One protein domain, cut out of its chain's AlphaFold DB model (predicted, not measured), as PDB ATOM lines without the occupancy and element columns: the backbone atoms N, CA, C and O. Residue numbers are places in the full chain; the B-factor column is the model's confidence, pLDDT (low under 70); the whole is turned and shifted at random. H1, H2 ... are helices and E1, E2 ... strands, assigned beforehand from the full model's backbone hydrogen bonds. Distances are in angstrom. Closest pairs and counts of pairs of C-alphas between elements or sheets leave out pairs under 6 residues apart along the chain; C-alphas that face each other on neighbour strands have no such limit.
ATOM      1  N   TRP A  49       4.099  41.556 -43.721       88.19
ATOM      2  CA  TRP A  49       5.185  42.517 -43.545       88.19
ATOM      3  C   TRP A  49       6.521  41.952 -44.034       88.19
ATOM      4  O   TRP A  49       6.736  40.743 -44.013       88.19
ATOM      5  N   PHE A  50       7.454  42.828 -44.403       89.31
ATOM      6  CA  PHE A  50       8.842  42.454 -44.680       89.31
ATOM      7  C   PHE A  50       9.770  43.037 -43.619       89.31
ATOM      8  O   PHE A  50       9.624  44.196 -43.224       89.31
ATOM      9  N   LEU A  51      10.747  42.246 -43.184       88.19
ATOM     10  CA  LEU A  51      11.779  42.674 -42.246       88.19
ATOM     11  C   LEU A  51      13.152  42.250 -42.759       88.19
ATOM     12  O   LEU A  51      13.338  41.096 -43.123       88.19
ATOM     13  N   VAL A  52      14.128  43.155 -42.740       89.94
ATOM     14  CA  VAL A  52      15.525  42.842 -43.073       89.94
ATOM     15  C   VAL A  52      16.367  42.987 -41.813       89.94
ATOM     16  O   VAL A  52      16.391  44.059 -41.211       89.94
ATOM     17  N   CYS A  53      17.038  41.915 -41.395       88.06
ATOM     18  CA  CYS A  53      17.964  41.974 -40.268       88.06
ATOM     19  C   CYS A  53      19.308  42.538 -40.735       88.06
ATOM     20  O   CYS A  53      19.990  41.917 -41.551       88.06
ATOM     21  N   GLU A  54      19.712  43.683 -40.187       84.56
ATOM     22  CA  GLU A  54      20.989  44.329 -40.521       84.56
ATOM     23  C   GLU A  54      22.066  44.040 -39.464       84.56
ATOM     24  O   GLU A  54      23.267  44.148 -39.718       84.56
ATOM     25  N   SER A  55      21.644  43.653 -38.260       85.31
ATOM     26  CA  SER A  55      22.514  43.390 -37.121       85.31
ATOM     27  C   SER A  55      22.003  42.241 -36.249       85.31
ATOM     28  O   SER A  55      20.844  41.837 -36.315       85.31
ATOM     29  N   VAL A  56      22.864  41.738 -35.358       86.38
ATOM     30  CA  VAL A  56      22.488  40.714 -34.363       86.38
ATOM     31  C   VAL A  56      21.391  41.223 -33.416       86.38
ATOM     32  O   VAL A  56      20.567  40.440 -32.940       86.38
ATOM     33  N   ASN A  57      21.328  42.534 -33.173       86.44
ATOM     34  CA  ASN A  57      20.281  43.132 -32.345       86.44
ATOM     35  C   ASN A  57      18.904  42.990 -33.002       86.44
ATOM     36  O   ASN A  57      17.918  42.799 -32.307       86.44
ATOM     37  N   ASP A  58      18.823  42.990 -34.334       85.94
ATOM     38  CA  ASP A  58      17.550  42.795 -35.042       85.94
ATOM     39  C   ASP A  58      17.050  41.346 -34.972       85.94
ATOM     40  O   ASP A  58      15.882  41.081 -35.239       85.94
ATOM     41  N   LEU A  59      17.922  40.412 -34.576       87.38
ATOM     42  CA  LEU A  59      17.545  39.035 -34.276       87.38
ATOM     43  C   LEU A  59      17.145  38.838 -32.818       87.38
ATOM     44  O   LEU A  59      16.303  37.990 -32.536       87.38
ATOM     45  N   THR A  60      17.800  39.541 -31.898       89.00
ATOM     46  CA  THR A  60      17.744  39.254 -30.455       89.00
ATOM     47  C   THR A  60      16.804  40.174 -29.691       89.00
ATOM     48  O   THR A  60      16.215  39.736 -28.702       89.00
ATOM     49  N   ASP A  61      16.610  41.405 -30.159       86.75
ATOM     50  CA  ASP A  61      15.600  42.298 -29.611       86.75
ATOM     51  C   ASP A  61      14.203  41.853 -30.077       86.75
ATOM     52  O   ASP A  61      14.045  41.373 -31.207       86.75
ATOM     53  N   PRO A  62      13.163  42.035 -29.246       84.75
ATOM     54  CA  PRO A  62      11.792  41.865 -29.693       84.75
ATOM     55  C   PRO A  62      11.480  42.746 -30.906       84.75
ATOM     56  O   PRO A  62      11.904  43.907 -30.993       84.75
ATOM     57  N   LEU A  63      10.719  42.190 -31.846       74.56
ATOM     58  CA  LEU A  63      10.299  42.906 -33.043       74.56
ATOM     59  C   LEU A  63       9.266  43.979 -32.691       74.56
ATOM     60  O   LEU A  63       8.084  43.688 -32.605       74.56
ATOM     61  N   ALA A  64       9.696  45.230 -32.524       73.38
ATOM     62  CA  ALA A  64       8.817  46.373 -32.251       73.38
ATOM     63  C   ALA A  64       7.722  46.070 -31.195       73.38
ATOM     64  O   ALA A  64       8.047  45.858 -30.032       73.38
ATOM     65  N   GLU A  65       6.442  46.089 -31.581       70.06
ATOM     66  CA  GLU A  65       5.282  45.862 -30.698       70.06
ATOM     67  C   GLU A  65       5.029  44.378 -30.367       70.06
ATOM     68  O   GLU A  65       4.076  44.054 -29.658       70.06
ATOM     69  N   LEU A  66       5.870  43.468 -30.859       79.38
ATOM     70  CA  LEU A  66       5.754  42.033 -30.630       79.38
ATOM     71  C   LEU A  66       6.491  41.615 -29.359       79.38
ATOM     72  O   LEU A  66       7.537  42.152 -28.997       79.38
ATOM     73  N   SER A  67       5.955  40.598 -28.688       86.56
ATOM     74  CA  SER A  67       6.521  40.051 -27.452       86.56
ATOM     75  C   SER A  67       7.648  39.040 -27.677       86.56
ATOM     76  O   SER A  67       8.107  38.448 -26.706       86.56
ATOM     77  N   PHE A  68       8.055  38.805 -28.927       88.00
ATOM     78  CA  PHE A  68       9.055  37.805 -29.297       88.00
ATOM     79  C   PHE A  68      10.146  38.401 -30.192       88.00
ATOM     80  O   PHE A  68       9.928  39.384 -30.909       88.00
ATOM     81  N   SER A  69      11.317  37.765 -30.174       90.94
ATOM     82  CA  SER A  69      12.421  38.046 -31.102       90.94
ATOM     83  C   SER A  69      12.470  37.020 -32.242       90.94
ATOM     84  O   SER A  69      11.976  35.897 -32.109       90.94
ATOM     85  N   VAL A  70      13.109  37.368 -33.363       91.12
ATOM     86  CA  VAL A  70      13.333  36.420 -34.477       91.12
ATOM     87  C   VAL A  70      14.146  35.217 -33.991       91.12
ATOM     88  O   VAL A  70      13.848  34.074 -34.323       91.12
ATOM     89  N   CYS A  71      15.157  35.469 -33.159       92.00
ATOM     90  CA  CYS A  71      16.013  34.445 -32.573       92.00
ATOM     91  C   CYS A  71      15.215  33.447 -31.727       92.00
ATOM     92  O   CYS A  71      15.438  32.244 -31.845       92.00
ATOM     93  N   GLU A  72      14.282  33.929 -30.907       94.00
ATOM     94  CA  GLU A  72      13.396  33.084 -30.100       94.00
ATOM     95  C   GLU A  72      12.561  32.151 -30.980       94.00
ATOM     96  O   GLU A  72      12.589  30.937 -30.778       94.00
ATOM     97  N   LYS A  73      11.916  32.696 -32.020       94.06
ATOM     98  CA  LYS A  73      11.113  31.913 -32.970       94.06
ATOM     99  C   LYS A  73      11.935  30.853 -33.694       94.06
ATOM    100  O   LYS A  73      11.550  29.685 -33.717       94.06
ATOM    101  N   ILE A  74      13.111  31.228 -34.201       93.88
ATOM    102  CA  ILE A  74      14.032  30.288 -34.852       93.88
ATOM    103  C   ILE A  74      14.464  29.188 -33.878       93.88
ATOM    104  O   ILE A  74      14.416  28.014 -34.228       93.88
ATOM    105  N   ASN A  75      14.882  29.540 -32.660       92.88
ATOM    106  CA  ASN A  75      15.395  28.568 -31.692       92.88
ATOM    107  C   ASN A  75      14.324  27.576 -31.227       92.88
ATOM    108  O   ASN A  75      14.645  26.412 -30.994       92.88
ATOM    109  N   ASN A  76      13.072  28.022 -31.123       92.31
ATOM    110  CA  ASN A  76      11.948  27.166 -30.757       92.31
ATOM    111  C   ASN A  76      11.407  26.349 -31.943       92.31
ATOM    112  O   ASN A  76      10.558  25.484 -31.747       92.31
ATOM    113  N   GLY A  77      11.881  26.609 -33.169       89.06
ATOM    114  CA  GLY A  77      11.315  26.021 -34.383       89.06
ATOM    115  C   GLY A  77       9.895  26.512 -34.685       89.06
ATOM    116  O   GLY A  77       9.157  25.848 -35.404       89.06
ATOM    117  N   GLU A  78       9.510  27.663 -34.135       90.81
ATOM    118  CA  GLU A  78       8.218  28.323 -34.347       90.81
ATOM    119  C   GLU A  78       8.290  29.231 -35.581       90.81
ATOM    120  O   GLU A  78       8.081  30.441 -35.500       90.81
ATOM    121  N   VAL A  79       8.676  28.647 -36.712       91.56
ATOM    122  CA  VAL A  79       8.713  29.322 -38.011       91.56
ATOM    123  C   VAL A  79       7.951  28.462 -39.009       91.56
ATOM    124  O   VAL A  79       8.140  27.244 -39.067       91.56
ATOM    125  N   GLU A  80       7.053  29.075 -39.766       90.12
ATOM    126  CA  GLU A  80       6.114  28.346 -40.620       90.12
ATOM    127  C   GLU A  80       6.706  28.022 -41.992       90.12
ATOM    128  O   GLU A  80       6.299  27.052 -42.631       90.12
ATOM    129  N   PHE A  81       7.670  28.820 -42.448       90.88
ATOM    130  CA  PHE A  81       8.356  28.604 -43.713       90.88
ATOM    131  C   PHE A  81       9.792  29.121 -43.651       90.88
ATOM    132  O   PHE A  81      10.065  30.168 -43.061       90.88
ATOM    133  N   VAL A  82      10.705  28.373 -44.273       93.94
ATOM    134  CA  VAL A  82      12.117  28.740 -44.396       93.94
ATOM    135  C   VAL A  82      12.592  28.438 -45.808       93.94
ATOM    136  O   VAL A  82      12.661  27.273 -46.200       93.94
ATOM    137  N   GLU A  83      13.007  29.475 -46.531       93.62
ATOM    138  CA  GLU A  83      13.703  29.328 -47.806       93.62
ATOM    139  C   GLU A  83      15.165  29.747 -47.685       93.62
ATOM    140  O   GLU A  83      15.516  30.786 -47.117       93.62
ATOM    141  N   GLN A  84      16.044  28.899 -48.210       93.62
ATOM    142  CA  GLN A  84      17.474  29.138 -48.195       93.62
ATOM    143  C   GLN A  84      17.919  29.798 -49.497       93.62
ATOM    144  O   GLN A  84      17.905  29.176 -50.558       93.62
ATOM    145  N   GLN A  85      18.452  31.011 -49.385       93.62
ATOM    146  CA  GLN A  85      19.153  31.686 -50.473       93.62
ATOM    147  C   GLN A  85      20.670  31.511 -50.328       93.62
ATOM    148  O   GLN A  85      21.159  30.853 -49.401       93.62
ATOM    149  N   ALA A  86      21.452  32.062 -51.260       90.75
ATOM    150  CA  ALA A  86      22.913  31.935 -51.239       90.75
ATOM    151  C   ALA A  86      23.517  32.502 -49.940       90.75
ATOM    152  O   ALA A  86      24.225  31.785 -49.226       90.75
ATOM    153  N   ASP A  87      23.136  33.730 -49.581       92.00
ATOM    154  CA  ASP A  87      23.755  34.504 -48.494       92.00
ATOM    155  C   ASP A  87      22.785  34.888 -47.360       92.00
ATOM    156  O   ASP A  87      23.201  35.461 -46.350       92.00
ATOM    157  N   TRP A  88      21.502  34.543 -47.481       94.31
ATOM    158  CA  TRP A  88      20.479  34.787 -46.459       94.31
ATOM    159  C   TRP A  88      19.468  33.638 -46.377       94.31
ATOM    160  O   TRP A  88      19.467  32.734 -47.215       94.31
ATOM    161  N   TYR A  89      18.638  33.674 -45.340       94.94
ATOM    162  CA  TYR A  89      17.412  32.891 -45.220       94.94
ATOM    163  C   TYR A  89      16.205  33.819 -45.290       94.94
ATOM    164  O   TYR A  89      16.261  34.944 -44.790       94.94
ATOM    165  N   GLU A  90      15.125  33.332 -45.880       94.69
ATOM    166  CA  GLU A  90      13.804  33.949 -45.826       94.69
ATOM    167  C   GLU A  90      12.968  33.131 -44.848       94.69
ATOM    168  O   GLU A  90      12.749  31.940 -45.060       94.69
ATOM    169  N   VAL A  91      12.583  33.741 -43.733       93.62
ATOM    170  CA  VAL A  91      11.914  33.074 -42.615       93.62
ATOM    171  C   VAL A  91      10.553  33.716 -42.427       93.62
ATOM    172  O   VAL A  91      10.468  34.887 -42.063       93.62
ATOM    173  N   TYR A  92       9.488  32.965 -42.680       92.12
ATOM    174  CA  TYR A  92       8.135  33.436 -42.414       92.12
ATOM    175  C   TYR A  92       7.751  33.121 -40.970       92.12
ATOM    176  O   TYR A  92       7.947  31.993 -40.511       92.12
ATOM    177  N   ILE A  93       7.233  34.134 -40.276       90.75
ATOM    178  CA  ILE A  93       6.744  34.046 -38.901       90.75
ATOM    179  C   ILE A  93       5.315  34.584 -38.861       90.75
ATOM    180  O   ILE A  93       5.073  35.746 -39.206       90.75
ATOM    181  N   THR A  94       4.371  33.776 -38.390       88.31
ATOM    182  CA  THR A  94       3.010  34.239 -38.100       88.31
ATOM    183  C   THR A  94       2.997  35.121 -36.844       88.31
ATOM    184  O   THR A  94       3.491  34.744 -35.780       88.31
ATOM    185  N   ILE A  95       2.430  36.324 -36.968       84.81
ATOM    186  CA  ILE A  95       2.282  37.285 -35.865       84.81
ATOM    187  C   ILE A  95       0.979  37.013 -35.108       84.81
ATOM    188  O   ILE A  95       0.955  37.004 -33.877       84.81
ATOM    189  N   ASN A  96      -0.107  36.812 -35.853       83.50
ATOM    190  CA  ASN A  96      -1.444  36.500 -35.358       83.50
ATOM    191  C   ASN A  96      -2.237  35.759 -36.452       83.50
ATOM    192  O   ASN A  96      -1.702  35.477 -37.518       83.50
ATOM    193  N   ASP A  97      -3.519  35.479 -36.215       83.12
ATOM    194  CA  ASP A  97      -4.372  34.713 -37.141       83.12
ATOM    195  C   ASP A  97      -4.502  35.323 -38.552       83.12
ATOM    196  O   ASP A  97      -4.945  34.644 -39.478       83.12
ATOM    197  N   THR A  98      -4.152  36.600 -38.725       81.38
ATOM    198  CA  THR A  98      -4.337  37.352 -39.976       81.38
ATOM    199  C   THR A  98      -3.065  37.983 -40.532       81.38
ATOM    200  O   THR A  98      -3.047  38.368 -41.697       81.38
ATOM    201  N   GLU A  99      -2.003  38.088 -39.736       83.88
ATOM    202  CA  GLU A  99      -0.775  38.784 -40.112       83.88
ATOM    203  C   GLU A  99       0.446  37.886 -39.947       83.88
ATOM    204  O   GLU A  99       0.576  37.117 -38.992       83.88
ATOM    205  N   GLY A 100       1.398  38.058 -40.856       86.31
ATOM    206  CA  GLY A 100       2.713  37.448 -40.770       86.31
ATOM    207  C   GLY A 100       3.795  38.401 -41.238       86.31
ATOM    208  O   GLY A 100       3.522  39.457 -41.819       86.31
ATOM    209  N   VAL A 101       5.034  38.016 -40.969       89.31
ATOM    210  CA  VAL A 101       6.226  38.736 -41.399       89.31
ATOM    211  C   VAL A 101       7.179  37.780 -42.098       89.31
ATOM    212  O   VAL A 101       7.490  36.709 -41.580       89.31
ATOM    213  N   LEU A 102       7.656  38.180 -43.274       92.44
ATOM    214  CA  LEU A 102       8.762  37.526 -43.956       92.44
ATOM    215  C   LEU A 102      10.066  38.232 -43.574       92.44
ATOM    216  O   LEU A 102      10.296  39.397 -43.916       92.44
ATOM    217  N   VAL A 103      10.904  37.520 -42.828       92.31
ATOM    218  CA  VAL A 103      12.165  38.017 -42.281       92.31
ATOM    219  C   VAL A 103      13.337  37.544 -43.135       92.31
ATOM    220  O   VAL A 103      13.574  36.348 -43.285       92.31
ATOM    221  N   TYR A 104      14.116  38.490 -43.641       93.38
ATOM    222  CA  TYR A 104      15.356  38.254 -44.368       93.38
ATOM    223  C   TYR A 104      16.520  38.278 -43.387       93.38
ATOM    224  O   TYR A 104      16.880  39.333 -42.856       93.38
ATOM    225  N   VAL A 105      17.116  37.109 -43.158       92.81
ATOM    226  CA  VAL A 105      18.204  36.929 -42.196       92.81
ATOM    227  C   VAL A 105      19.510  36.598 -42.918       92.81
ATOM    228  O   VAL A 105      19.699  35.459 -43.357       92.81
ATOM    229  N   PRO A 106      20.448  37.553 -43.034       92.56
ATOM    230  CA  PRO A 106      21.791  37.272 -43.517       92.56
ATOM    231  C   PRO A 106      22.480  36.149 -42.740       92.56
ATOM    232  O   PRO A 106      22.516  36.151 -41.507       92.56
ATOM    233  N   LYS A 107      23.102  35.209 -43.459       93.50
ATOM    234  CA  LYS A 107      23.740  34.031 -42.845       93.50
ATOM    235  C   LYS A 107      24.845  34.390 -41.859       93.50
ATOM    236  O   LYS A 107      25.028  33.687 -40.873       93.50
ATOM    237  N   TYR A 108      25.557  35.489 -42.104       91.38
ATOM    238  CA  TYR A 108      26.646  35.941 -41.237       91.38
ATOM    239  C   TYR A 108      26.171  36.442 -39.863       91.38
ATOM    240  O   TYR A 108      26.993  36.572 -38.959       91.38
ATOM    241  N   LEU A 109      24.872  36.718 -39.691       90.56
ATOM    242  CA  LEU A 109      24.287  37.105 -38.403       90.56
ATOM    243  C   LEU A 109      23.883  35.897 -37.546       90.56
ATOM    244  O   LEU A 109      23.624  36.055 -36.353       90.56
ATOM    245  N   LEU A 110      23.811  34.702 -38.135       93.12
ATOM    246  CA  LEU A 110      23.312  33.503 -37.473       93.12
ATOM    247  C   LEU A 110      24.429  32.745 -36.753       93.12
ATOM    248  O   LEU A 110      25.525  32.535 -37.273       93.12
ATOM    249  N   SER A 111      24.115  32.253 -35.559       92.62
ATOM    250  CA  SER A 111      24.943  31.264 -34.870       92.62
ATOM    251  C   SER A 111      24.850  29.889 -35.541       92.62
ATOM    252  O   SER A 111      23.878  29.571 -36.228       92.62
ATOM    253  N   ALA A 112      25.829  29.018 -35.273       91.44
ATOM    254  CA  ALA A 112      25.827  27.640 -35.776       91.44
ATOM    255  C   ALA A 112      24.563  26.851 -35.379       91.44
ATOM    256  O   ALA A 112      24.071  26.042 -36.167       91.44
ATOM    257  N   ASN A 113      24.018  27.104 -34.182       91.19
ATOM    258  CA  ASN A 113      22.776  26.475 -33.733       91.19
ATOM    259  C   ASN A 113      21.587  26.921 -34.594       91.19
ATOM    260  O   ASN A 113      20.875  26.082 -35.132       91.19
ATOM    261  N   GLN A 114      21.423  28.231 -34.791       91.50
ATOM    262  CA  GLN A 114      20.322  28.771 -35.594       91.50
ATOM    263  C   GLN A 114      20.414  28.337 -37.061       91.50
ATOM    264  O   GLN A 114      19.400  27.974 -37.648       91.50
ATOM    265  N   LEU A 115      21.622  28.309 -37.642       90.44
ATOM    266  CA  LEU A 115      21.847  27.758 -38.983       90.44
ATOM    267  C   LEU A 115      21.384  26.300 -39.075       90.44
ATOM    268  O   LEU A 115      20.703  25.928 -40.026       90.44
ATOM    269  N   SER A 116      21.723  25.482 -38.076       90.56
ATOM    270  CA  SER A 116      21.323  24.071 -38.037       90.56
ATOM    271  C   SER A 116      19.804  23.919 -37.952       90.56
ATOM    272  O   SER A 116      19.239  23.107 -38.682       90.56
ATOM    273  N   THR A 117      19.142  24.729 -37.120       90.88
ATOM    274  CA  THR A 117      17.679  24.724 -36.997       90.88
ATOM    275  C   THR A 117      16.997  25.132 -38.301       90.88
ATOM    276  O   THR A 117      16.137  24.403 -38.787       90.88
ATOM    277  N   LEU A 118      17.413  26.241 -38.919       90.75
ATOM    278  CA  LEU A 118      16.832  26.703 -40.185       90.75
ATOM    279  C   LEU A 118      17.051  25.700 -41.324       90.75
ATOM    280  O   LEU A 118      16.121  25.421 -42.076       90.75
ATOM    281  N   CYS A 119      18.240  25.098 -41.418       88.50
ATOM    282  CA  CYS A 119      18.499  24.017 -42.370       88.50
ATOM    283  C   CYS A 119      17.591  22.807 -42.123       88.50
ATOM    284  O   CYS A 119      17.086  22.218 -43.076       88.50
ATOM    285  N   ALA A 120      17.386  22.409 -40.866       87.81
ATOM    286  CA  ALA A 120      16.511  21.285 -40.549       87.81
ATOM    287  C   ALA A 120      15.065  21.562 -40.981       87.81
ATOM    288  O   ALA A 120      14.431  20.680 -41.549       87.81
ATOM    289  N   ILE A 121      14.570  22.783 -40.766       86.62
ATOM    290  CA  ILE A 121      13.207  23.182 -41.138       86.62
ATOM    291  C   ILE A 121      13.053  23.269 -42.658       86.62
ATOM    292  O   ILE A 121      12.106  22.702 -43.194       86.62
ATOM    293  N   SER A 122      14.003  23.896 -43.355       85.06
ATOM    294  CA  SER A 122      13.970  24.032 -44.819       85.06
ATOM    295  C   SER A 122      13.945  22.679 -45.544       85.06
ATOM    296  O   SER A 122      13.296  22.561 -46.572       85.06
ATOM    297  N   ASN A 123      14.580  21.638 -44.991       79.19
ATOM    298  CA  ASN A 123      14.580  20.290 -45.578       79.19
ATOM    299  C   ASN A 123      13.294  19.478 -45.322       79.19
ATOM    300  O   ASN A 123      13.185  18.355 -45.816       79.19
ATOM    301  N   ASN A 124      12.359  19.987 -44.515       63.81
ATOM    302  CA  ASN A 124      11.095  19.306 -44.217       63.81
ATOM    303  C   ASN A 124       9.943  19.720 -45.153       63.81
ATOM    304  O   ASN A 124       8.841  19.186 -45.007       63.81
TER     305      ASN A 124
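What this domain is: This is residues 49 to 124 of the 125 residues of an uncharacterized protein of Acinetobacter sp. C15 (UniProt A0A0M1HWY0). A small, gently curled sheet of four strands forms one wall, and the three helices lie on one side of it, H3 over E2 and E3 and the short H2 and H1 bridging from H3 toward the E4 part of the sheet. The sheet's other face is bare of named helices. The printed part has 76 residues with three named helices and four named strands, in the order E1 H1 H2 E2 E3 E4 H3. The sheet runs E1 E4 E3 E2 and is mixed, and the class is mixed, helices and strands. The whole is compact and rounded, with a radius of gyration of the C-alphas of 11.2 A and spans of 28 by 26 by 20 A.

Where its parts are: E1, residues 49 to 52, begins at C-alpha 49 at (5.185, 42.517, -43.545). H1 is residues 56 to 60 and H2 residues 70 to 76. E2 is residues 81 to 84. E3, residues 88 to 94, measures 19.4 A from first to last C-alpha, and E4, residues 100 to 106, 19.3 A. H3, residues 112 to 122, measures 15.3 A and ends at C-alpha 122 at (13.970, 24.032, -44.819).

How they stand to each other: E1 and E4 are parallel neighbours at 14 degrees, with N 51 and O 102 3.0 A apart, within hydrogen-bond range. E2, E3 and E4 form a meander, each strand the antiparallel neighbour of the one before. In the hairpin E3 and E4, N 91 and O 103 are 2.8 A apart, and in the hairpin E2 and E3, N 90 and O 83 are 2.9 A apart. E1, H1, H2 and E2 form a split strand-helix-strand unit, two strands running the same way with E4 and E3 between them in the sheet, and its crossover is right-handed. H3 is on the sheet, over E3 and E2, at a height over the sheet of 9.9 A, and only just stands up from it, rising 40.3 degrees. The closest C-alphas of H3 and E2 are those of Val 82 and Ser 122, 5.1 A apart. H3 touches H2, about perpendicular at 75 degrees, closest at the C-alphas of Asn 75 and Gln 114, 6.3 A. H2 touches H1, closest at the C-alphas of Leu 59 and Val 70, 5.0 A. H2 only grazes the sheet with residues 70 to 74, and H1 only grazes it with residues 56 to 59. H1 and H3 are apart. In H1, H2 and H3 every O i to N i+4 pair is within hydrogen-bond range.

The domain as a whole: The C-alphas farthest apart, those of Thr 98 and Ala 112, are 32.0 A apart. The printed part has no cut. No link is long; H1 to H2 is short and the others are tight. The mean pLDDT of the printed part is 88.6, and residue 124 alone is under 70.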